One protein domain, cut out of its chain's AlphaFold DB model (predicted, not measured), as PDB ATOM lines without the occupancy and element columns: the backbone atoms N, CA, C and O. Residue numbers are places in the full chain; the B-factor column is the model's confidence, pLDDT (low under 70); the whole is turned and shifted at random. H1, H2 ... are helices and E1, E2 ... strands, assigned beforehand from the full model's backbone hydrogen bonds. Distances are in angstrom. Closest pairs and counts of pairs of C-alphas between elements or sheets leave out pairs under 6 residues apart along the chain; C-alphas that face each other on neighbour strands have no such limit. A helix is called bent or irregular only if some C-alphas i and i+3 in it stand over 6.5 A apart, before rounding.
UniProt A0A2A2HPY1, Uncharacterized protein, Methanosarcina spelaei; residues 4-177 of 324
ATOM      1  N   GLY A   4      12.199  20.309 -33.911       62.22
ATOM      2  CA  GLY A   4      11.773  21.501 -33.168       62.22
ATOM      3  C   GLY A   4      12.963  22.262 -32.593       62.22
ATOM      4  O   GLY A   4      13.195  23.399 -32.993       62.22
ATOM      5  N   ASP A   5      13.814  21.580 -31.815       74.00
ATOM      6  CA  ASP A   5      15.007  22.181 -31.196       74.00
ATOM      7  C   ASP A   5      15.912  22.866 -32.235       74.00
ATOM      8  O   ASP A   5      16.587  23.852 -31.945       74.00
ATOM      9  N   LYS A   6      15.959  22.321 -33.459       83.50
ATOM     10  CA  LYS A   6      16.802  22.848 -34.531       83.50
ATOM     11  C   LYS A   6      16.269  24.170 -35.088       83.50
ATOM     12  O   LYS A   6      17.072  25.070 -35.315       83.50
ATOM     13  N   LEU A   7      14.953  24.305 -35.282       87.00
ATOM     14  CA  LEU A   7      14.351  25.575 -35.704       87.00
ATOM     15  C   LEU A   7      14.553  26.650 -34.633       87.00
ATOM     16  O   LEU A   7      14.927  27.767 -34.963       87.00
ATOM     17  N   GLU A   8      14.370  26.304 -33.362       89.38
ATOM     18  CA  GLU A   8      14.546  27.239 -32.248       89.38
ATOM     19  C   GLU A   8      15.976  27.795 -32.185       89.38
ATOM     20  O   GLU A   8      16.161  28.999 -32.024       89.38
ATOM     21  N   ILE A   9      16.997  26.937 -32.351       89.62
ATOM     22  CA  ILE A   9      18.416  27.349 -32.389       89.62
ATOM     23  C   ILE A   9      18.675  28.297 -33.555       89.62
ATOM     24  O   ILE A   9      19.327  29.328 -33.392       89.62
ATOM     25  N   LEU A  10      18.184  27.926 -34.737       90.75
ATOM     26  CA  LEU A  10      18.350  28.729 -35.938       90.75
ATOM     27  C   LEU A  10      17.705  30.109 -35.746       90.75
ATOM     28  O   LEU A  10      18.333  31.124 -36.042       90.75
ATOM     29  N   VAL A  11      16.479  30.155 -35.216       92.62
ATOM     30  CA  VAL A  11      15.735  31.398 -34.967       92.62
ATOM     31  C   VAL A  11      16.444  32.273 -33.938       92.62
ATOM     32  O   VAL A  11      16.627  33.460 -34.191       92.62
ATOM     33  N   GLU A  12      16.912  31.705 -32.823       93.44
ATOM     34  CA  GLU A  12      17.701  32.429 -31.816       93.44
ATOM     35  C   GLU A  12      18.919  33.131 -32.443       93.44
ATOM     36  O   GLU A  12      19.163  34.311 -32.186       93.44
ATOM     37  N   GLN A  13      19.671  32.421 -33.290       89.00
ATOM     38  CA  GLN A  13      20.859  32.966 -33.954       89.00
ATOM     39  C   GLN A  13      20.502  34.049 -34.975       89.00
ATOM     40  O   GLN A  13      21.152  35.094 -35.025       89.00
ATOM     41  N   HIS A  14      19.463  33.812 -35.776       93.62
ATOM     42  CA  HIS A  14      19.044  34.733 -36.826       93.62
ATOM     43  C   HIS A  14      18.434  36.021 -36.266       93.62
ATOM     44  O   HIS A  14      18.691  37.099 -36.792       93.62
ATOM     45  N   PHE A  15      17.657  35.937 -35.184       95.94
ATOM     46  CA  PHE A  15      16.902  37.079 -34.667       95.94
ATOM     47  C   PHE A  15      17.758  38.145 -34.014       95.94
ATOM     48  O   PHE A  15      17.400  39.314 -34.098       95.94
ATOM     49  N   ARG A  16      18.903  37.789 -33.427       95.56
ATOM     50  CA  ARG A  16      19.841  38.817 -32.967       95.56
ATOM     51  C   ARG A  16      20.268  39.713 -34.129       95.56
ATOM     52  O   ARG A  16      20.062  40.917 -34.063       95.56
ATOM     53  N   TRP A  17      20.786  39.097 -35.190       95.75
ATOM     54  CA  TRP A  17      21.216  39.806 -36.392       95.75
ATOM     55  C   TRP A  17      20.058  40.586 -37.026       95.75
ATOM     56  O   TRP A  17      20.180  41.779 -37.257       95.75
ATOM     57  N   LEU A  18      18.903  39.946 -37.233       96.75
ATOM     58  CA  LEU A  18      17.750  40.580 -37.874       96.75
ATOM     59  C   LEU A  18      17.279  41.837 -37.124       96.75
ATOM     60  O   LEU A  18      16.987  42.846 -37.755       96.75
ATOM     61  N   PHE A  19      17.195  41.794 -35.790       97.69
ATOM     62  CA  PHE A  19      16.782  42.963 -35.004       97.69
ATOM     63  C   PHE A  19      17.835  44.076 -35.011       97.69
ATOM     64  O   PHE A  19      17.465  45.248 -35.060       97.69
ATOM     65  N   GLU A  20      19.122  43.728 -35.032       96.69
ATOM     66  CA  GLU A  20      20.211  44.696 -35.202       96.69
ATOM     67  C   GLU A  20      20.160  45.358 -36.597       96.69
ATOM     68  O   GLU A  20      20.290  46.576 -36.693       96.69
ATOM     69  N   GLU A  21      19.857  44.612 -37.668       97.06
ATOM     70  CA  GLU A  21      19.660  45.164 -39.024       97.06
ATOM     71  C   GLU A  21      18.397  46.031 -39.150       97.06
ATOM     72  O   GLU A  21      18.352  46.965 -39.948       97.06
ATOM     73  N   MET A  22      17.374  45.776 -38.327       97.56
ATOM     74  CA  MET A  22      16.231  46.685 -38.159       97.56
ATOM     75  C   MET A  22      16.593  47.949 -37.349       97.56
ATOM     76  O   MET A  22      15.727  48.789 -37.086       97.56
ATOM     77  N   ASN A  23      17.867  48.121 -36.983       97.12
ATOM     78  CA  ASN A  23      18.393  49.236 -36.201       97.12
ATOM     79  C   ASN A  23      17.807  49.317 -34.779       97.12
ATOM     80  O   ASN A  23      17.669  50.407 -34.232       97.12
ATOM     81  N   PHE A  24      17.456  48.173 -34.182       97.94
ATOM     82  CA  PHE A  24      17.115  48.094 -32.762       97.94
ATOM     83  C   PHE A  24      18.338  47.725 -31.926       97.94
ATOM     84  O   PHE A  24      19.156  46.887 -32.314       97.94
ATOM     85  N   GLN A  25      18.429  48.277 -30.716       97.62
ATOM     86  CA  GLN A  25      19.447  47.854 -29.761       97.62
ATOM     87  C   GLN A  25      19.004  46.564 -29.055       97.62
ATOM     88  O   GLN A  25      18.181  46.589 -28.137       97.62
ATOM     89  N   VAL A  26      19.574  45.421 -29.447       98.06
ATOM     90  CA  VAL A  26      19.239  44.113 -28.863       98.06
ATOM     91  C   VAL A  26      19.888  43.932 -27.487       98.06
ATOM     92  O   VAL A  26      21.107  43.844 -27.347       98.06
ATOM     93  N   ILE A  27      19.053  43.774 -26.461       97.81
ATOM     94  CA  ILE A  27      19.461  43.474 -25.083       97.81
ATOM     95  C   ILE A  27      19.800  41.986 -24.958       97.81
ATOM     96  O   ILE A  27      20.870  41.608 -24.475       97.81
ATOM     97  N   SER A  28      18.892  41.104 -25.386       97.25
ATOM     98  CA  SER A  28      19.127  39.659 -25.360       97.25
ATOM     99  C   SER A  28      18.236  38.892 -26.336       97.25
ATOM    100  O   SER A  28      17.132  39.318 -26.646       97.25
ATOM    101  N   VAL A  29      18.715  37.735 -26.790       97.12
ATOM    102  CA  VAL A  29      17.915  36.722 -27.491       97.12
ATOM    103  C   VAL A  29      18.194  35.400 -26.799       97.12
ATOM    104  O   VAL A  29      19.367  35.105 -26.554       97.12
ATOM    105  N   ARG A  30      17.151  34.676 -26.378       94.12
ATOM    106  CA  ARG A  30      17.304  33.474 -25.548       94.12
ATOM    107  C   ARG A  30      16.288  32.377 -25.866       94.12
ATOM    108  O   ARG A  30      15.087  32.638 -25.913       94.12
ATOM    109  N   ARG A  31      16.820  31.154 -25.935       92.75
ATOM    110  CA  ARG A  31      16.231  29.867 -25.503       92.75
ATOM    111  C   ARG A  31      15.268  29.935 -24.317       92.75
ATOM    112  O   ARG A  31      15.695  30.442 -23.282       92.75
ATOM    113  N   GLN A  32      14.064  29.363 -24.377       86.12
ATOM    114  CA  GLN A  32      13.423  28.885 -23.151       86.12
ATOM    115  C   GLN A  32      14.232  27.709 -22.564       86.12
ATOM    116  O   GLN A  32      14.667  26.812 -23.289       86.12
ATOM    117  N   ASP A  33      14.446  27.704 -21.245       77.50
ATOM    118  CA  ASP A  33      15.167  26.621 -20.571       77.50
ATOM    119  C   ASP A  33      14.380  25.303 -20.614       77.50
ATOM    120  O   ASP A  33      13.159  25.259 -20.430       77.50
ATOM    121  N   SER A  34      15.099  24.193 -20.802       66.50
ATOM    122  CA  SER A  34      14.504  22.857 -20.820       66.50
ATOM    123  C   SER A  34      13.772  22.551 -19.507       66.50
ATOM    124  O   SER A  34      14.365  22.584 -18.432       66.50
ATOM    125  N   GLY A  35      12.484  22.206 -19.604       65.12
ATOM    126  CA  GLY A  35      11.628  21.858 -18.461       65.12
ATOM    127  C   GLY A  35      10.715  22.986 -17.975       65.12
ATOM    128  O   GLY A  35       9.776  22.716 -17.229       65.12
ATOM    129  N   ALA A  36      10.923  24.222 -18.432       70.06
ATOM    130  CA  ALA A  36       9.965  25.298 -18.227       70.06
ATOM    131  C   ALA A  36       8.849  25.239 -19.289       70.06
ATOM    132  O   ALA A  36       9.105  24.925 -20.449       70.06
ATOM    133  N   GLN A  37       7.609  25.591 -18.935       77.50
ATOM    134  CA  GLN A  37       6.489  25.736 -19.883       77.50
ATOM    135  C   GLN A  37       5.827  27.103 -19.684       77.50
ATOM    136  O   GLN A  37       4.856  27.230 -18.946       77.50
ATOM    137  N   PHE A  38       6.398  28.132 -20.311       87.19
ATOM    138  CA  PHE A  38       5.917  29.515 -20.264       87.19
ATOM    139  C   PHE A  38       5.262  29.942 -21.580       87.19
ATOM    140  O   PHE A  38       5.061  31.127 -21.810       87.19
ATOM    141  N   GLY A  39       4.957  28.984 -22.458       88.19
ATOM    142  CA  GLY A  39       4.200  29.261 -23.670       88.19
ATOM    143  C   GLY A  39       4.985  29.841 -24.849       88.19
ATOM    144  O   GLY A  39       4.348  30.363 -25.751       88.19
ATOM    145  N   PHE A  40       6.320  29.780 -24.872       93.00
ATOM    146  CA  PHE A  40       7.139  30.267 -25.993       93.00
ATOM    147  C   PHE A  40       8.436  29.466 -26.119       93.00
ATOM    148  O   PHE A  40       8.897  28.907 -25.133       93.00
ATOM    149  N   ASP A  41       9.079  29.504 -27.284       93.06
ATOM    150  CA  ASP A  41      10.357  28.825 -27.514       93.06
ATOM    151  C   ASP A  41      11.554  29.805 -27.497       93.06
ATOM    152  O   ASP A  41      12.610  29.491 -26.949       93.06
ATOM    153  N   VAL A  42      11.399  31.024 -28.038       95.56
ATOM    154  CA  VAL A  42      12.449  32.067 -28.086       95.56
ATOM    155  C   VAL A  42      11.933  33.386 -27.505       95.56
ATOM    156  O   VAL A  42      10.812  33.802 -27.788       95.56
ATOM    157  N   LYS A  43      12.769  34.093 -26.740       96.88
ATOM    158  CA  LYS A  43      12.525  35.473 -26.296       96.88
ATOM    159  C   LYS A  43      13.543  36.427 -26.917       96.88
ATOM    160  O   LYS A  43      14.742  36.184 -26.802       96.88
ATOM    161  N   VAL A  44      13.077  37.542 -27.478       98.38
ATOM    162  CA  VAL A  44      13.899  38.682 -27.912       98.38
ATOM    163  C   VAL A  44      13.593  39.882 -27.017       98.38
ATOM    164  O   VAL A  44      12.436  40.246 -26.815       98.38
ATOM    165  N   GLN A  45      14.638  40.493 -26.466       98.38
ATOM    166  CA  GLN A  45      14.583  41.747 -25.723       98.38
ATOM    167  C   GLN A  45      15.412  42.805 -26.434       98.38
ATOM    168  O   GLN A  45      16.575  42.553 -26.754       98.38
ATOM    169  N   PHE A  46      14.840  43.984 -26.635       98.56
ATOM    170  CA  PHE A  46      15.460  45.088 -27.364       98.56
ATOM    171  C   PHE A  46      14.888  46.429 -26.895       98.56
ATOM    172  O   PHE A  46      13.867  46.439 -26.212       98.56
ATOM    173  N   TYR A  47      15.546  47.532 -27.238       98.25
ATOM    174  CA  TYR A  47      14.966  48.872 -27.138       98.25
ATOM    175  C   TYR A  47      14.310  49.249 -28.466       98.25
ATOM    176  O   TYR A  47      14.896  48.990 -29.524       98.25
ATOM    177  N   ASP A  48      13.096  49.796 -28.405       96.75
ATOM    178  CA  ASP A  48      12.421  50.356 -29.579       96.75
ATOM    179  C   ASP A  48      13.020  51.710 -29.997       96.75
ATOM    180  O   ASP A  48      14.016  52.161 -29.434       96.75
ATOM    181  N   ASP A  49      12.438  52.335 -31.025       92.69
ATOM    182  CA  ASP A  49      12.920  53.615 -31.560       92.69
ATOM    183  C   ASP A  49      12.786  54.779 -30.534       92.69
ATOM    184  O   ASP A  49      13.414  55.818 -30.726       92.69
ATOM    185  N   ASP A  50      12.030  54.588 -29.439       92.31
ATOM    186  CA  ASP A  50      11.816  55.544 -28.340       92.31
ATOM    187  C   ASP A  50      12.565  55.137 -27.046       92.31
ATOM    188  O   ASP A  50      12.221  55.585 -25.950       92.31
ATOM    189  N   ASP A  51      13.568  54.257 -27.149       94.44
ATOM    190  CA  ASP A  51      14.379  53.740 -26.036       94.44
ATOM    191  C   ASP A  51      13.592  52.977 -24.944       94.44
ATOM    192  O   ASP A  51      14.086  52.753 -23.830       94.44
ATOM    193  N   HIS A  52      12.383  52.486 -25.242       94.44
ATOM    194  CA  HIS A  52      11.623  51.651 -24.312       94.44
ATOM    195  C   HIS A  52      11.996  50.168 -24.457       94.44
ATOM    196  O   HIS A  52      12.049  49.637 -25.570       94.44
ATOM    197  N   PRO A  53      12.221  49.437 -23.346       97.25
ATOM    198  CA  PRO A  53      12.534  48.016 -23.410       97.25
ATOM    199  C   PRO A  53      11.301  47.193 -23.809       97.25
ATOM    200  O   PRO A  53      10.275  47.225 -23.132       97.25
ATOM    201  N   ARG A  54      11.439  46.379 -24.858       98.12
ATOM    202  CA  ARG A  54      10.405  45.483 -25.392       98.12
ATOM    203  C   ARG A  54      10.771  44.015 -25.216       98.12
ATOM    204  O   ARG A  54      11.941  43.634 -25.248       98.12
ATOM    205  N   ASN A  55       9.757  43.176 -25.030       98.12
ATOM    206  CA  ASN A  55       9.852  41.733 -24.843       98.12
ATOM    207  C   ASN A  55       8.948  41.019 -25.851       98.12
ATOM    208  O   ASN A  55       7.730  40.930 -25.672       98.12
ATOM    209  N   PHE A  56       9.563  40.483 -26.900       98.44
ATOM    210  CA  PHE A  56       8.878  39.706 -27.924       98.44
ATOM    211  C   PHE A  56       9.116  38.219 -27.673       98.44
ATOM    212  O   PHE A  56      10.249  37.785 -27.452       98.44
ATOM    213  N   PHE A  57       8.037  37.447 -27.694       97.62
ATOM    214  CA  PHE A  57       8.037  36.014 -27.431       97.62
ATOM    215  C   PHE A  57       7.609  35.265 -28.686       97.62
ATOM    216  O   PHE A  57       6.622  35.623 -29.321       97.62
ATOM    217  N   PHE A  58       8.352  34.224 -29.042       95.69
ATOM    218  CA  PHE A  58       8.158  33.485 -30.279       95.69
ATOM    219  C   PHE A  58       7.934  32.006 -29.992       95.69
ATOM    220  O   PHE A  58       8.765  31.366 -29.350       95.69
ATOM    221  N   GLU A  59       6.847  31.451 -30.514       93.06
ATOM    222  CA  GLU A  59       6.603  30.006 -30.549       93.06
ATOM    223  C   GLU A  59       7.034  29.485 -31.925       93.06
ATOM    224  O   GLU A  59       6.447  29.839 -32.947       93.06
ATOM    225  N   CYS A  60       8.075  28.658 -31.961       88.81
ATOM    226  CA  CYS A  60       8.722  28.156 -33.166       88.81
ATOM    227  C   CYS A  60       8.337  26.707 -33.417       88.81
ATOM    228  O   CYS A  60       8.602  25.807 -32.616       88.81
ATOM    229  N   LYS A  61       7.747  26.431 -34.575       81.12
ATOM    230  CA  LYS A  61       7.338  25.068 -34.900       81.12
ATOM    231  C   LYS A  61       7.588  24.768 -36.370       81.12
ATOM    232  O   LYS A  61       7.017  25.381 -37.267       81.12
ATOM    233  N   ASP A  62       8.445  23.776 -36.612       72.19
ATOM    234  CA  ASP A  62       8.757  23.238 -37.942       72.19
ATOM    235  C   ASP A  62       7.625  22.306 -38.406       72.19
ATOM    236  O   ASP A  62       7.822  21.105 -38.612       72.19
ATOM    237  N   TYR A  63       6.397  22.832 -38.452       65.81
ATOM    238  CA  TYR A  63       5.210  22.062 -38.797       65.81
ATOM    239  C   TYR A  63       5.364  21.495 -40.210       65.81
ATOM    240  O   TYR A  63       5.321  22.216 -41.202       65.81
ATOM    241  N   SER A  64       5.543  20.178 -40.302       61.41
ATOM    242  CA  SER A  64       5.442  19.422 -41.555       61.41
ATOM    243  C   SER A  64       4.055  18.793 -41.750       61.41
ATOM    244  O   SER A  64       3.861  18.031 -42.693       61.41
ATOM    245  N   THR A  65       3.105  19.070 -40.848       57.53
ATOM    246  CA  THR A  65       1.709  18.590 -40.855       57.53
ATOM    247  C   THR A  65       0.749  19.692 -40.388       57.53
ATOM    248  O   THR A  65       1.175  20.611 -39.694       57.53
ATOM    249  N   GLU A  66      -0.536  19.579 -40.746       59.53
ATOM    250  CA  GLU A  66      -1.602  20.550 -40.438       59.53
ATOM    251  C   GLU A  66      -1.686  20.901 -38.938       59.53
ATOM    252  O   GLU A  66      -1.518  20.042 -38.066       59.53
ATOM    253  N   LEU A  67      -1.909  22.185 -38.644       64.12
ATOM    254  CA  LEU A  67      -1.826  22.764 -37.303       64.12
ATOM    255  C   LEU A  67      -3.203  22.811 -36.634       64.12
ATOM    256  O   LEU A  67      -4.191  23.212 -37.241       64.12
ATOM    257  N   ASN A  68      -3.254  22.466 -35.346       68.50
ATOM    258  CA  ASN A  68      -4.421  22.719 -34.505       68.50
ATOM    259  C   ASN A  68      -4.233  24.036 -33.736       68.50
ATOM    260  O   ASN A  68      -3.351  24.121 -32.878       68.50
ATOM    261  N   PHE A  69      -5.056  25.048 -34.032       76.75
ATOM    262  CA  PHE A  69      -4.980  26.376 -33.407       76.75
ATOM    263  C   PHE A  69      -5.080  26.309 -31.874       76.75
ATOM    264  O   PHE A  69      -4.451  27.108 -31.184       76.75
ATOM    265  N   ASN A  70      -5.762  25.300 -31.320       80.31
ATOM    266  CA  ASN A  70      -5.864  25.097 -29.870       80.31
ATOM    267  C   ASN A  70      -4.499  24.927 -29.194       80.31
ATOM    268  O   ASN A  70      -4.319  25.357 -28.055       80.31
ATOM    269  N   SER A  71      -3.527  24.322 -29.884       81.81
ATOM    270  CA  SER A  71      -2.163  24.191 -29.367       81.81
ATOM    271  C   SER A  71      -1.502  25.557 -29.213       81.81
ATOM    272  O   SER A  71      -0.847  25.805 -28.207       81.81
ATOM    273  N   LEU A  72      -1.714  26.454 -30.179       87.00
ATOM    274  CA  LEU A  72      -1.188  27.813 -30.134       87.00
ATOM    275  C   LEU A  72      -1.912  28.661 -29.082       87.00
ATOM    276  O   LEU A  72      -1.272  29.358 -28.304       87.00
ATOM    277  N   LEU A  73      -3.238  28.550 -29.000       87.94
ATOM    278  CA  LEU A  73      -4.031  29.256 -27.996       87.94
ATOM    279  C   LEU A  73      -3.603  28.873 -26.573       87.94
ATOM    280  O   LEU A  73      -3.467  29.734 -25.706       87.94
ATOM    281  N   ARG A  74      -3.327  27.586 -26.335       89.00
ATOM    282  CA  ARG A  74      -2.772  27.118 -25.062       89.00
ATOM    283  C   ARG A  74      -1.438  27.800 -24.739       89.00
ATOM    284  O   ARG A  74      -1.242  28.197 -23.597       89.00
ATOM    285  N   LYS A  75      -0.549  27.959 -25.723       91.56
ATOM    286  CA  LYS A  75       0.737  28.654 -25.556       91.56
ATOM    287  C   LYS A  75       0.554  30.124 -25.182       91.56
ATOM    288  O   LYS A  75       1.195  30.593 -24.250       91.56
ATOM    289  N   MET A  76      -0.394  30.811 -25.817       92.56
ATOM    290  CA  MET A  76      -0.748  32.186 -25.449       92.56
ATOM    291  C   MET A  76      -1.230  32.282 -23.992       92.56
ATOM    292  O   MET A  76      -0.761  33.146 -23.259       92.56
ATOM    293  N   PHE A  77      -2.099  31.369 -23.540       92.44
ATOM    294  CA  PHE A  77      -2.539  31.327 -22.137       92.44
ATOM    295  C   PHE A  77      -1.411  30.993 -21.154       92.44
ATOM    296  O   PHE A  77      -1.379  31.546 -20.057       92.44
ATOM    297  N   GLU A  78      -0.491  30.098 -21.523       94.19
ATOM    298  CA  GLU A  78       0.697  29.791 -20.716       94.19
ATOM    299  C   GLU A  78       1.590  31.032 -20.550       94.19
ATOM    300  O   GLU A  78       2.060  31.289 -19.441       94.19
ATOM    301  N   LEU A  79       1.779  31.823 -21.615       95.19
ATOM    302  CA  LEU A  79       2.530  33.079 -21.560       95.19
ATOM    303  C   LEU A  79       1.812  34.139 -20.717       95.19
ATOM    304  O   LEU A  79       2.443  34.753 -19.861       95.19
ATOM    305  N   ASP A  80       0.508  34.318 -20.918       93.62
ATOM    306  CA  ASP A  80      -0.320  35.261 -20.154       93.62
ATOM    307  C   ASP A  80      -0.348  34.934 -18.652       93.62
ATOM    308  O   ASP A  80      -0.260  35.812 -17.800       93.62
ATOM    309  N   SER A  81      -0.372  33.642 -18.316       92.31
ATOM    310  CA  SER A  81      -0.326  33.163 -16.926       92.31
ATOM    311  C   SER A  81       1.082  33.190 -16.315       92.31
ATOM    312  O   SER A  81       1.253  32.858 -15.139       92.31
ATOM    313  N   SER A  82       2.110  33.517 -17.101       91.94
ATOM    314  CA  SER A  82       3.493  33.570 -16.630       91.94
ATOM    315  C   SER A  82       3.814  34.911 -15.957       91.94
ATOM    316  O   SER A  82       3.084  35.889 -16.065       91.94
ATOM    317  N   ALA A  83       4.962  34.997 -15.281       89.81
ATOM    318  CA  ALA A  83       5.445  36.262 -14.715       89.81
ATOM    319  C   ALA A  83       6.046  37.216 -15.773       89.81
ATOM    320  O   ALA A  83       6.611  38.258 -15.425       89.81
ATOM    321  N   HIS A  84       6.009  36.853 -17.056       92.31
ATOM    322  CA  HIS A  84       6.590  37.656 -18.118       92.31
ATOM    323  C   HIS A  84       5.679  38.818 -18.512       92.31
ATOM    324  O   HIS A  84       4.494  38.652 -18.765       92.31
ATOM    325  N   LYS A  85       6.272  40.006 -18.653       92.00
ATOM    326  CA  LYS A  85       5.626  41.146 -19.307       92.00
ATOM    327  C   LYS A  85       5.863  41.034 -20.807       92.00
ATOM    328  O   LYS A  85       6.952  41.368 -21.268       92.00
ATOM    329  N   ALA A  86       4.898  40.482 -21.531       95.94
ATOM    330  CA  ALA A  86       4.965  40.360 -22.979       95.94
ATOM    331  C   ALA A  86       4.440  41.620 -23.671       95.94
ATOM    332  O   ALA A  86       3.382  42.135 -23.316       95.94
ATOM    333  N   ASP A  87       5.187  42.089 -24.669       96.88
ATOM    334  CA  ASP A  87       4.734  43.127 -25.595       96.88
ATOM    335  C   ASP A  87       4.101  42.487 -26.832       96.88
ATOM    336  O   ASP A  87       3.049  42.927 -27.295       96.88
ATOM    337  N   ALA A  88       4.695  41.391 -27.318       96.75
ATOM    338  CA  ALA A  88       4.160  40.622 -28.431       96.75
ATOM    339  C   ALA A  88       4.395  39.112 -28.285       96.75
ATOM    340  O   ALA A  88       5.412  38.671 -27.741       96.75
ATOM    341  N   PHE A  89       3.467  38.338 -28.845       95.88
ATOM    342  CA  PHE A  89       3.564  36.905 -29.077       95.88
ATOM    343  C   PHE A  89       3.477  36.617 -30.580       95.88
ATOM    344  O   PHE A  89       2.524  37.022 -31.246       95.88
ATOM    345  N   ILE A  90       4.459  35.899 -31.115       94.56
ATOM    346  CA  ILE A  90       4.574  35.633 -32.548       94.56
ATOM    347  C   ILE A  90       4.712  34.130 -32.779       94.56
ATOM    348  O   ILE A  90       5.662  33.494 -32.325       94.56
ATOM    349  N   ALA A  91       3.776  33.548 -33.521       91.62
ATOM    350  CA  ALA A  91       3.864  32.148 -33.921       91.62
ATOM    351  C   ALA A  91       4.642  32.023 -35.234       91.62
ATOM    352  O   ALA A  91       4.291  32.678 -36.210       91.62
ATOM    353  N   ILE A  92       5.653  31.159 -35.283       90.94
ATOM    354  CA  ILE A  92       6.485  30.919 -36.463       90.94
ATOM    355  C   ILE A  92       6.187  29.533 -37.041       90.94
ATOM    356  O   ILE A  92       6.384  28.514 -36.372       90.94
ATOM    357  N   SER A  93       5.774  29.500 -38.310       88.38
ATOM    358  CA  SER A  93       5.558  28.280 -39.096       88.38
ATOM    359  C   SER A  93       6.110  28.443 -40.520       88.38
ATOM    360  O   SER A  93       5.398  28.864 -41.432       88.38
ATOM    361  N   PRO A  94       7.383  28.090 -40.763       88.56
ATOM    362  CA  PRO A  94       8.049  28.375 -42.036       88.56
ATOM    363  C   PRO A  94       7.498  27.621 -43.250       88.56
ATOM    364  O   PRO A  94       7.756  28.020 -44.384       88.56
ATOM    365  N   LYS A  95       6.806  26.496 -43.035       86.44
ATOM    366  CA  LYS A  95       6.436  25.544 -44.099       86.44
ATOM    367  C   LYS A  95       4.936  25.397 -44.310       86.44
ATOM    368  O   LYS A  95       4.524  24.813 -45.308       86.44
ATOM    369  N   ILE A  96       4.124  25.879 -43.372       83.31
ATOM    370  CA  ILE A  96       2.669  25.716 -43.391       83.31
ATOM    371  C   ILE A  96       2.013  27.019 -42.962       83.31
ATOM    372  O   ILE A  96       2.454  27.656 -42.008       83.31
ATOM    373  N   GLN A  97       0.925  27.367 -43.637       81.69
ATOM    374  CA  GLN A  97       0.060  28.473 -43.269       81.69
ATOM    375  C   GLN A  97      -0.693  28.169 -41.965       81.69
ATOM    376  O   GLN A  97      -1.413  27.177 -41.868       81.69
ATOM    377  N   ILE A  98      -0.575  29.059 -40.985       76.25
ATOM    378  CA  ILE A  98      -1.355  29.052 -39.744       76.25
ATOM    379  C   ILE A  98      -2.698  29.753 -39.986       76.25
ATOM    380  O   ILE A  98      -3.731  29.308 -39.489       76.25
ATOM    381  N   SER A  99      -2.701  30.816 -40.797       62.12
ATOM    382  CA  SER A  99      -3.869  31.673 -41.049       62.12
ATOM    383  C   SER A  99      -5.052  31.004 -41.781       62.12
ATOM    384  O   SER A  99      -6.128  31.589 -41.823       62.12
ATOM    385  N   ASN A 100      -4.892  29.786 -42.327       56.16
ATOM    386  CA  ASN A 100      -5.953  29.022 -43.018       56.16
ATOM    387  C   ASN A 100      -6.599  27.918 -42.168       56.16
ATOM    388  O   ASN A 100      -7.441  27.168 -42.673       56.16
ATOM    389  N   ILE A 101      -6.238  27.794 -40.888       57.75
ATOM    390  CA  ILE A 101      -7.073  27.022 -39.964       57.75
ATOM    391  C   ILE A 101      -8.420  27.747 -39.977       57.75
ATOM    392  O   ILE A 101      -8.445  28.937 -39.694       57.75
ATOM    393  N   LYS A 102      -9.484  27.067 -40.428       51.28
ATOM    394  CA  LYS A 102     -10.812  27.585 -40.850       51.28
ATOM    395  C   LYS A 102     -11.626  28.310 -39.766       51.28
ATOM    396  O   LYS A 102     -12.851  28.218 -39.732       51.28
ATOM    397  N   ASP A 103     -10.965  28.987 -38.855       57.41
ATOM    398  CA  ASP A 103     -11.493  29.384 -37.582       57.41
ATOM    399  C   ASP A 103     -11.095  30.845 -37.372       57.41
ATOM    400  O   ASP A 103      -9.922  31.179 -37.197       57.41
ATOM    401  N   ASN A 104     -12.087  31.739 -37.371       65.00
ATOM    402  CA  ASN A 104     -11.944  33.156 -36.999       65.00
ATOM    403  C   ASN A 104     -11.548  33.317 -35.506       65.00
ATOM    404  O   ASN A 104     -11.788  34.351 -34.879       65.00
ATOM    405  N   THR A 105     -10.980  32.274 -34.895       70.81
ATOM    406  CA  THR A 105     -10.633  32.181 -33.481       70.81
ATOM    407  C   THR A 105      -9.561  33.182 -33.113       70.81
ATOM    408  O   THR A 105      -9.689  33.802 -32.065       70.81
ATOM    409  N   LEU A 106      -8.539  33.374 -33.961       75.62
ATOM    410  CA  LEU A 106      -7.482  34.340 -33.667       75.62
ATOM    411  C   LEU A 106      -8.055  35.750 -33.548       75.62
ATOM    412  O   LEU A 106      -7.798  36.429 -32.561       75.62
ATOM    413  N   GLU A 107      -8.870  36.156 -34.518       75.88
ATOM    414  CA  GLU A 107      -9.490  37.479 -34.505       75.88
ATOM    415  C   GLU A 107     -10.395  37.654 -33.282       75.88
ATOM    416  O   GLU A 107     -10.314  38.651 -32.579       75.88
ATOM    417  N   SER A 108     -11.172  36.624 -32.934       73.44
ATOM    418  CA  SER A 108     -12.041  36.654 -31.748       73.44
ATOM    419  C   SER A 108     -11.318  36.513 -30.395       73.44
ATOM    420  O   SER A 108     -11.963  36.626 -29.345       73.44
ATOM    421  N   CYS A 109     -10.008  36.240 -30.374       76.06
ATOM    422  CA  CYS A 109      -9.226  36.134 -29.139       76.06
ATOM    423  C   CYS A 109      -8.067  37.130 -29.018       76.06
ATOM    424  O   CYS A 109      -7.535  37.256 -27.915       76.06
ATOM    425  N   ARG A 110      -7.708  37.862 -30.082       78.75
ATOM    426  CA  ARG A 110      -6.618  38.859 -30.088       78.75
ATOM    427  C   ARG A 110      -6.713  39.865 -28.942       78.75
ATOM    428  O   ARG A 110      -5.689  40.225 -28.363       78.75
ATOM    429  N   ASP A 111      -7.931  40.258 -28.592       74.75
ATOM    430  CA  ASP A 111      -8.200  41.318 -27.613       74.75
ATOM    431  C   ASP A 111      -8.265  40.786 -26.175       74.75
ATOM    432  O   ASP A 111      -8.373  41.550 -25.220       74.75
ATOM    433  N   LYS A 112      -8.192  39.460 -26.001       83.50
ATOM    434  CA  LYS A 112      -8.243  38.809 -24.684       83.50
ATOM    435  C   LYS A 112      -6.886  38.747 -23.994       83.50
ATOM    436  O   LYS A 112      -6.842  38.489 -22.797       83.50
ATOM    437  N   PHE A 113      -5.804  38.945 -24.739       88.06
ATOM    438  CA  PHE A 113      -4.447  38.874 -24.215       88.06
ATOM    439  C   PHE A 113      -3.872  40.281 -24.025       88.06
ATOM    440  O   PHE A 113      -4.175  41.178 -24.811       88.06
ATOM    441  N   PRO A 114      -3.005  40.508 -23.027       88.31
ATOM    442  CA  PRO A 114      -2.413  41.821 -22.778       88.31
ATOM    443  C   PRO A 114      -1.289  42.176 -23.763       88.31
ATOM    444  O   PRO A 114      -0.771  43.285 -23.709       88.31
ATOM    445  N   PHE A 115      -0.917  41.270 -24.669       92.38
ATOM    446  CA  PHE A 115       0.149  41.437 -25.661       92.38
ATOM    447  C   PHE A 115      -0.380  41.378 -27.095       92.38
ATOM    448  O   PHE A 115      -1.427  40.782 -27.367       92.38
ATOM    449  N   SER A 116       0.348  41.988 -28.026       92.50
ATOM    450  CA  SER A 116       0.033  41.925 -29.456       92.50
ATOM    451  C   SER A 116       0.310  40.527 -30.001       92.50
ATOM    452  O   SER A 116       1.242  39.859 -29.555       92.50
ATOM    453  N   ILE A 117      -0.486  40.062 -30.961       91.50
ATOM    454  CA  ILE A 117      -0.350  38.708 -31.509       91.50
ATOM    455  C   ILE A 117      -0.138  38.766 -33.015       91.50
ATOM    456  O   ILE A 117      -0.867  39.459 -33.727       91.50
ATOM    457  N   ASP A 118       0.822  37.982 -33.502       91.31
ATOM    458  CA  ASP A 118       1.115  37.874 -34.925       91.31
ATOM    459  C   ASP A 118       1.479  36.449 -35.362       91.31
ATOM    460  O   ASP A 118       1.888  35.610 -34.558       91.31
ATOM    461  N   LEU A 119       1.331  36.176 -36.660       89.75
ATOM    462  CA  LEU A 119       1.606  34.874 -37.269       89.75
ATOM    463  C   LEU A 119       2.611  35.022 -38.405       89.75
ATOM    464  O   LEU A 119       2.314  35.616 -39.440       89.75
ATOM    465  N   TRP A 120       3.811  34.489 -38.226       91.56
ATOM    466  CA  TRP A 120       4.844  34.469 -39.247       91.56
ATOM    467  C   TRP A 120       4.811  33.099 -39.924       91.56
ATOM    468  O   TRP A 120       5.271  32.099 -39.373       91.56
ATOM    469  N   ASP A 121       4.204  33.036 -41.105       88.19
ATOM    470  CA  ASP A 121       3.966  31.793 -41.834       88.19
ATOM    471  C   ASP A 121       4.129  31.968 -43.355       88.19
ATOM    472  O   ASP A 121       4.586  33.009 -43.838       88.19
ATOM    473  N   THR A 122       3.767  30.946 -44.134       87.31
ATOM    474  CA  THR A 122       3.894  30.968 -45.602       87.31
ATOM    475  C   THR A 122       3.061  32.056 -46.288       87.31
ATOM    476  O   THR A 122       3.317  32.360 -47.446       87.31
ATOM    477  N   THR A 123       2.078  32.659 -45.611       85.44
ATOM    478  CA  THR A 123       1.316  33.810 -46.132       85.44
ATOM    479  C   THR A 123       1.913  35.158 -45.775       85.44
ATOM    480  O   THR A 123       1.487  36.177 -46.313       85.44
ATOM    481  N   SER A 124       2.917  35.183 -44.904       82.62
ATOM    482  CA  SER A 124       3.533  36.413 -44.424       82.62
ATOM    483  C   SER A 124       4.971  36.597 -44.923       82.62
ATOM    484  O   SER A 124       5.786  37.188 -44.216       82.62
ATOM    485  N   ASN A 125       5.307  36.031 -46.088       81.56
ATOM    486  CA  ASN A 125       6.649  36.041 -46.686       81.56
ATOM    487  C   ASN A 125       7.777  35.593 -45.733       81.56
ATOM    488  O   ASN A 125       8.915  36.043 -45.862       81.56
ATOM    489  N   ILE A 126       7.502  34.687 -44.783       89.81
ATOM    490  CA  ILE A 126       8.540  34.217 -43.849       89.81
ATOM    491  C   ILE A 126       9.707  33.522 -44.570       89.81
ATOM    492  O   ILE A 126      10.839  33.548 -44.096       89.81
ATOM    493  N   GLU A 127       9.445  32.937 -45.740       90.50
ATOM    494  CA  GLU A 127      10.472  32.309 -46.567       90.50
ATOM    495  C   GLU A 127      11.524  33.333 -47.031       90.50
ATOM    496  O   GLU A 127      12.715  33.076 -46.889       90.50
ATOM    497  N   GLU A 128      11.101  34.516 -47.500       92.50
ATOM    498  CA  GLU A 128      12.004  35.618 -47.880       92.50
ATOM    499  C   GLU A 128      12.793  36.138 -46.675       92.50
ATOM    500  O   GLU A 128      13.996  36.376 -46.784       92.50
ATOM    501  N   LEU A 129      12.131  36.273 -45.518       93.81
ATOM    502  CA  LEU A 129      12.768  36.695 -44.269       93.81
ATOM    503  C   LEU A 129      13.911  35.754 -43.885       93.81
ATOM    504  O   LEU A 129      15.031  36.187 -43.633       93.81
ATOM    505  N   PHE A 130      13.638  34.454 -43.882       93.06
ATOM    506  CA  PHE A 130      14.627  33.440 -43.540       93.06
ATOM    507  C   PHE A 130      15.704  33.277 -44.611       93.06
ATOM    508  O   PHE A 130      16.831  32.909 -44.285       93.06
ATOM    509  N   ALA A 131      15.397  33.598 -45.868       93.69
ATOM    510  CA  ALA A 131      16.355  33.571 -46.963       93.69
ATOM    511  C   ALA A 131      17.376  34.724 -46.927       93.69
ATOM    512  O   ALA A 131      18.393  34.639 -47.616       93.69
ATOM    513  N   LEU A 132      17.182  35.739 -46.072       93.56
ATOM    514  CA  LEU A 132      18.205  36.753 -45.784       93.56
ATOM    515  C   LEU A 132      19.507  36.147 -45.237       93.56
ATOM    516  O   LEU A 132      20.581  36.720 -45.416       93.56
ATOM    517  N   ASN A 133      19.422  34.985 -44.584       91.94
ATOM    518  CA  ASN A 133      20.574  34.193 -44.185       91.94
ATOM    519  C   ASN A 133      20.545  32.859 -44.945       91.94
ATOM    520  O   ASN A 133      19.779  31.953 -44.620       91.94
ATOM    521  N   SER A 134      21.396  32.735 -45.966       90.12
ATOM    522  CA  SER A 134      21.426  31.563 -46.849       90.12
ATOM    523  C   SER A 134      21.686  30.251 -46.110       90.12
ATOM    524  O   SER A 134      21.102  29.227 -46.464       90.12
ATOM    525  N   ASP A 135      22.525  30.278 -45.075       89.69
ATOM    526  CA  ASP A 135      22.890  29.086 -44.309       89.69
ATOM    527  C   ASP A 135      21.724  28.637 -43.424       89.69
ATOM    528  O   ASP A 135      21.359  27.458 -43.424       89.69
ATOM    529  N   PHE A 136      21.079  29.588 -42.736       90.44
ATOM    530  CA  PHE A 136      19.828  29.357 -42.009       90.44
ATOM    531  C   PHE A 136      18.783  28.734 -42.939       90.44
ATOM    532  O   PHE A 136      18.168  27.715 -42.611       90.44
ATOM    533  N   PHE A 137      18.597  29.345 -44.111       91.50
ATOM    534  CA  PHE A 137      17.582  28.941 -45.068       91.50
ATOM    535  C   PHE A 137      17.813  27.515 -45.556       91.50
ATOM    536  O   PHE A 137      16.924  26.665 -45.463       91.50
ATOM    537  N   TYR A 138      19.031  27.232 -46.020       91.06
ATOM    538  CA  TYR A 138      19.397  25.907 -46.490       91.06
ATOM    539  C   TYR A 138      19.244  24.865 -45.379       91.06
ATOM    540  O   TYR A 138      18.734  23.767 -45.617       91.06
ATOM    541  N   GLU A 139      19.617  25.198 -44.141       89.94
ATOM    542  CA  GLU A 139      19.462  24.281 -43.017       89.94
ATOM    543  C   GLU A 139      18.000  23.936 -42.712       89.94
ATOM    544  O   GLU A 139      17.719  22.779 -42.368       89.94
ATOM    545  N   LEU A 140      17.080  24.883 -42.881       88.56
ATOM    546  CA  LEU A 140      15.654  24.699 -42.623       88.56
ATOM    547  C   LEU A 140      14.907  24.013 -43.779       88.56
ATOM    548  O   LEU A 140      14.107  23.094 -43.548       88.56
ATOM    549  N   TYR A 141      15.171  24.443 -45.014       88.06
ATOM    550  CA  TYR A 141      14.412  24.062 -46.210       88.06
ATOM    551  C   TYR A 141      15.079  22.969 -47.055       88.06
ATOM    552  O   TYR A 141      14.396  22.275 -47.805       88.06
ATOM    553  N   LYS A 142      16.389  22.743 -46.891       90.31
ATOM    554  CA  LYS A 142      17.195  21.759 -47.646       90.31
ATOM    555  C   LYS A 142      17.313  22.042 -49.148       90.31
ATOM    556  O   LYS A 142      17.690  21.157 -49.915       90.31
ATOM    557  N   TYR A 143      17.061  23.282 -49.554       90.88
ATOM    558  CA  TYR A 143      17.358  23.821 -50.879       90.88
ATOM    559  C   TYR A 143      17.843  25.269 -50.755       90.88
ATOM    560  O   TYR A 143      17.657  25.903 -49.719       90.88
ATOM    561  N   ASN A 144      18.493  25.781 -51.801       90.12
ATOM    562  CA  ASN A 144      18.898  27.185 -51.869       90.12
ATOM    563  C   ASN A 144      17.738  28.029 -52.384       90.12
ATOM    564  O   ASN A 144      17.092  27.649 -53.362       90.12
ATOM    565  N   TYR A 145      17.518  29.186 -51.769       90.00
ATOM    566  CA  TYR A 145      16.542  30.142 -52.267       90.00
ATOM    567  C   TYR A 145      16.948  30.619 -53.668       90.00
ATOM    568  O   TYR A 145      18.082  31.049 -53.883       90.00
ATOM    569  N   SER A 146      16.050  30.479 -54.643       81.62
ATOM    570  CA  SER A 146      16.367  30.682 -56.063       81.62
ATOM    571  C   SER A 146      16.037  32.078 -56.584       81.62
ATOM    572  O   SER A 146      16.514  32.450 -57.656       81.62
ATOM    573  N   ASN A 147      15.202  32.836 -55.871       84.38
ATOM    574  CA  ASN A 147      14.760  34.155 -56.317       84.38
ATOM    575  C   ASN A 147      15.713  35.243 -55.806       84.38
ATOM    576  O   ASN A 147      16.350  35.092 -54.765       84.38
ATOM    577  N   SER A 148      15.801  36.362 -56.526       85.88
ATOM    578  CA  SER A 148      16.514  37.542 -56.031       85.88
ATOM    579  C   SER A 148      15.766  38.150 -54.846       85.88
ATOM    580  O   SER A 148      14.574  38.438 -54.968       85.88
ATOM    581  N   ILE A 149      16.468  38.395 -53.743       88.31
ATOM    582  CA  ILE A 149      15.919  39.056 -52.557       88.31
ATOM    583  C   ILE A 149      16.402  40.502 -52.538       88.31
ATOM    584  O   ILE A 149      17.596  40.772 -52.653       88.31
ATOM    585  N   ASP A 150      15.468  41.434 -52.375       93.25
ATOM    586  CA  ASP A 150      15.798  42.795 -51.960       93.25
ATOM    587  C   ASP A 150      15.874  42.823 -50.431       93.25
ATOM    588  O   ASP A 150      14.857  42.967 -49.746       93.25
ATOM    589  N   ASN A 151      17.086  42.635 -49.900       93.50
ATOM    590  CA  ASN A 151      17.311  42.514 -48.460       93.50
ATOM    591  C   ASN A 151      16.755  43.714 -47.685       93.50
ATOM    592  O   ASN A 151      16.078  43.534 -46.674       93.50
ATOM    593  N   ASN A 152      16.977  44.932 -48.189       95.12
ATOM    594  CA  ASN A 152      16.528  46.156 -47.530       95.12
ATOM    595  C   ASN A 152      15.002  46.222 -47.465       95.12
ATOM    596  O   ASN A 152      14.438  46.597 -46.440       95.12
ATOM    597  N   ASN A 153      14.318  45.831 -48.539       95.44
ATOM    598  CA  ASN A 153      12.860  45.793 -48.554       95.44
ATOM    599  C   ASN A 153      12.299  44.779 -47.542       95.44
ATOM    600  O   ASN A 153      11.356  45.097 -46.817       95.44
ATOM    601  N   VAL A 154      12.882  43.578 -47.454       95.56
ATOM    602  CA  VAL A 154      12.447  42.545 -46.495       95.56
ATOM    603  C   VAL A 154      12.695  42.991 -45.049       95.56
ATOM    604  O   VAL A 154      11.794  42.869 -44.214       95.56
ATOM    605  N   ILE A 155      13.864  43.575 -44.758       96.69
ATOM    606  CA  ILE A 155      14.201  44.118 -43.431       96.69
ATOM    607  C   ILE A 155      13.234  45.250 -43.061       96.69
ATOM    608  O   ILE A 155      12.628  45.210 -41.992       96.69
ATOM    609  N   ASN A 156      12.993  46.208 -43.963       96.00
ATOM    610  CA  ASN A 156      12.084  47.332 -43.714       96.00
ATOM    611  C   ASN A 156      10.638  46.882 -43.480       96.00
ATOM    612  O   ASN A 156       9.982  47.364 -42.557       96.00
ATOM    613  N   LYS A 157      10.130  45.931 -44.274       95.56
ATOM    614  CA  LYS A 157       8.793  45.354 -44.062       95.56
ATOM    615  C   LYS A 157       8.689  44.657 -42.709       95.56
ATOM    616  O   LYS A 157       7.683  44.810 -42.020       95.56
ATOM    617  N   THR A 158       9.730  43.925 -42.319       96.19
ATOM    618  CA  THR A 158       9.782  43.257 -41.013       96.19
ATOM    619  C   THR A 158       9.826  44.272 -39.874       96.19
ATOM    620  O   THR A 158       9.066  44.126 -38.918       96.19
ATOM    621  N   LYS A 159      10.609  45.355 -40.008       96.94
ATOM    622  CA  LYS A 159      10.642  46.449 -39.026       96.94
ATOM    623  C   LYS A 159       9.271  47.093 -38.860       96.94
ATOM    624  O   LYS A 159       8.801  47.231 -37.737       96.94
ATOM    625  N   LEU A 160       8.603  47.434 -39.964       95.31
ATOM    626  CA  LEU A 160       7.247  47.993 -39.927       95.31
ATOM    627  C   LEU A 160       6.276  47.060 -39.197       95.31
ATOM    628  O   LEU A 160       5.463  47.512 -38.400       95.31
ATOM    629  N   ARG A 161       6.389  45.750 -39.427       94.38
ATOM    630  CA  ARG A 161       5.570  44.744 -38.751       94.38
ATOM    631  C   ARG A 161       5.831  44.694 -37.241       94.38
ATOM    632  O   ARG A 161       4.875  44.668 -36.475       94.38
ATOM    633  N   VAL A 162       7.096  44.733 -36.816       96.88
ATOM    634  CA  VAL A 162       7.482  44.816 -35.395       96.88
ATOM    635  C   VAL A 162       6.956  46.101 -34.753       96.88
ATOM    636  O   VAL A 162       6.298  46.029 -33.716       96.88
ATOM    637  N   ASN A 163       7.163  47.254 -35.394       95.69
ATOM    638  CA  ASN A 163       6.682  48.545 -34.897       95.69
ATOM    639  C   ASN A 163       5.153  48.579 -34.796       95.69
ATOM    640  O   ASN A 163       4.628  49.034 -33.787       95.69
ATOM    641  N   ASN A 164       4.429  47.994 -35.753       92.19
ATOM    642  CA  ASN A 164       2.973  47.882 -35.665       92.19
ATOM    643  C   ASN A 164       2.520  47.098 -34.423       92.19
ATOM    644  O   ASN A 164       1.542  47.490 -33.790       92.19
ATOM    645  N   LEU A 165       3.217  46.019 -34.046       93.19
ATOM    646  CA  LEU A 165       2.899  45.260 -32.829       93.19
ATOM    647  C   LEU A 165       3.169  46.071 -31.558       93.19
ATOM    648  O   LEU A 165       2.391  45.978 -30.608       93.19
ATOM    649  N   ILE A 166       4.230  46.885 -31.547       94.06
ATOM    650  CA  ILE A 166       4.528  47.819 -30.451       94.06
ATOM    651  C   ILE A 166       3.420  48.870 -30.342       94.06
ATOM    652  O   ILE A 166       2.874  49.071 -29.260       94.06
ATOM    653  N   THR A 167       3.025  49.482 -31.461       89.38
ATOM    654  CA  THR A 167       1.923  50.447 -31.502       89.38
ATOM    655  C   THR A 167       0.634  49.823 -30.970       89.38
ATOM    656  O   THR A 167       0.021  50.392 -30.078       89.38
ATOM    657  N   GLN A 168       0.255  48.618 -31.422       86.50
ATOM    658  CA  GLN A 168      -0.931  47.908 -30.910       86.50
ATOM    659  C   GLN A 168      -0.893  47.728 -29.390       86.50
ATOM    660  O   GLN A 168      -1.899  47.953 -28.716       86.50
ATOM    661  N   LYS A 169       0.271  47.351 -28.850       89.00
ATOM    662  CA  LYS A 169       0.462  47.161 -27.411       89.00
ATOM    663  C   LYS A 169       0.281  48.472 -26.649       89.00
ATOM    664  O   LYS A 169      -0.483  48.507 -25.687       89.00
ATOM    665  N   ASN A 170       0.946  49.534 -27.095       87.50
ATOM    666  CA  ASN A 170       0.885  50.846 -26.453       87.50
ATOM    667  C   ASN A 170      -0.540  51.418 -26.504       87.50
ATOM    668  O   ASN A 170      -1.054  51.858 -25.481       87.50
ATOM    669  N   CYS A 171      -1.217  51.329 -27.653       81.19
ATOM    670  CA  CYS A 171      -2.614  51.743 -27.808       81.19
ATOM    671  C   CYS A 171      -3.544  50.983 -26.852       81.19
ATOM    672  O   CYS A 171      -4.413  51.577 -26.218       81.19
ATOM    673  N   ARG A 172      -3.359  49.667 -26.704       81.94
ATOM    674  CA  ARG A 172      -4.162  48.867 -25.772       81.94
ATOM    675  C   ARG A 172      -3.915  49.266 -24.318       81.94
ATOM    676  O   ARG A 172      -4.867  49.405 -23.553       81.94
ATOM    677  N   ASP A 173      -2.658  49.446 -23.925       84.25
ATOM    678  CA  ASP A 173      -2.315  49.892 -22.570       84.25
ATOM    679  C   ASP A 173      -2.909  51.266 -22.270       84.25
ATOM    680  O   ASP A 173      -3.446  51.484 -21.183       84.25
ATOM    681  N   LEU A 174      -2.865  52.164 -23.255       81.94
ATOM    682  CA  LEU A 174      -3.488  53.474 -23.188       81.94
ATOM    683  C   LEU A 174      -5.000  53.360 -22.956       81.94
ATOM    684  O   LEU A 174      -5.526  53.964 -22.023       81.94
ATOM    685  N   GLY A 175      -5.689  52.525 -23.738       81.94
ATOM    686  CA  GLY A 175      -7.125  52.296 -23.580       81.94
ATOM    687  C   GLY A 175      -7.501  51.744 -22.208       81.94
ATOM    688  O   GLY A 175      -8.408  52.254 -21.554       81.94
ATOM    689  N   ASN A 176      -6.727  50.786 -21.699       82.25
ATOM    690  CA  ASN A 176      -6.937  50.212 -20.368       82.25
ATOM    691  C   ASN A 176      -6.743  51.211 -19.211       82.25
ATOM    692  O   ASN A 176      -7.303  51.002 -18.126       82.25
ATOM    693  N   ARG A 177      -5.952  52.276 -19.410       83.88
ATOM    694  CA  ARG A 177      -5.785  53.365 -18.429       83.88
ATOM    695  C   ARG A 177      -7.012  54.277 -18.375       83.88
ATOM    696  O   ARG A 177      -7.288  54.841 -17.319       83.88
TER     697      ARG A 177
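What this domain is: This is residues 4 to 177 of the 324 residues of an uncharacterized protein of Methanosarcina spelaei (UniProt A0A2A2HPY1). A twisted sheet of five strands has helices over both faces: H1 and the long H6 over one face, nearly at right angles to each other, and H2 over the other. H3 and H4 graze the sheet, while H5 lies off it toward one end of the domain. The printed part has 174 residues with six named helices and five named strands, in the order H1 E1 E2 E3 H2 E4 H3 E5 H4 H5 H6. The sheet runs E1 E2 E3 E4 E5 and is mixed; the class is mixed, helices and strands. The whole is compact, with a radius of gyration of the C-alphas of 15.6 A, and rounded, spanning 49 by 37 by 32 A.

Where its parts are: The strands are E1, residues 25 to 31, E2, 42 to 47, E3, 53 to 60 and 22.5 A long, E4, 88 to 93, and E5, 116 to 121. H6, residues 151 to 177, is 39.4 A long and ends at C-alpha 177 (-5.785, 53.365, -18.429). H1, residues 4 to 21, is 25.6 A long and begins at C-alpha 4 (11.773, 21.501, -33.168), with a kink of 30 degrees near residue 14. H2 is residues 69 to 80, H3 105 to 112, H4 126 to 131 and H5 134 to 141. H3 is irregular: C-alphas 108 and 111 are 7.3 A apart.

How they stand to each other: E1, E2 and E3 form a meander, each strand the antiparallel neighbour of the one before, with N 30 and O 43 at 2.9 A and N 44 and O 56 at 2.8 A. E3, H2, E4 and E4, H3, E5 are strand-helix-strand units, parallel neighbour strands with a helix between, both with right-handed crossovers; N 90 and O 57 are 2.8 A apart, N 91 and O 118 3.0 A. H1 is over E2 at a height over the sheet of 7.2 A, along the strands; its closest C-alphas to E1 are Glu 12 and Val 29, 6.1 A. H6, on the same face, stands up from the sheet at 44 degrees; the closest C-alphas to E5 are Leu 165 and Ser 116, 5.5 A. H2 is on the opposite face. H4 touches H6 with a steep tilt of 43 degrees, opposite ways, closest at C-alphas 129 and 154, 6.3 A. H1 and H5 only just touch, with 3 pairs of C-alphas within 8 A, closest at Leu 10 and Phe 136, 6.3 A. Every O i to N i+4 pair is within hydrogen-bond range in H2, H4, H5 and H6; in H1 12 of 14 are, in H3 2 of 4.

The domain as a whole: The C-alphas farthest apart, Tyr 143 and Arg 177, are 49.6 A apart. The printed part has no cut, and the link from E4 to H3, 11 residues, is long. Mean pLDDT of the printed part is 87.6; residue 4 and residues 34 to 35, 63 to 68 and 99 to 104 are under 70.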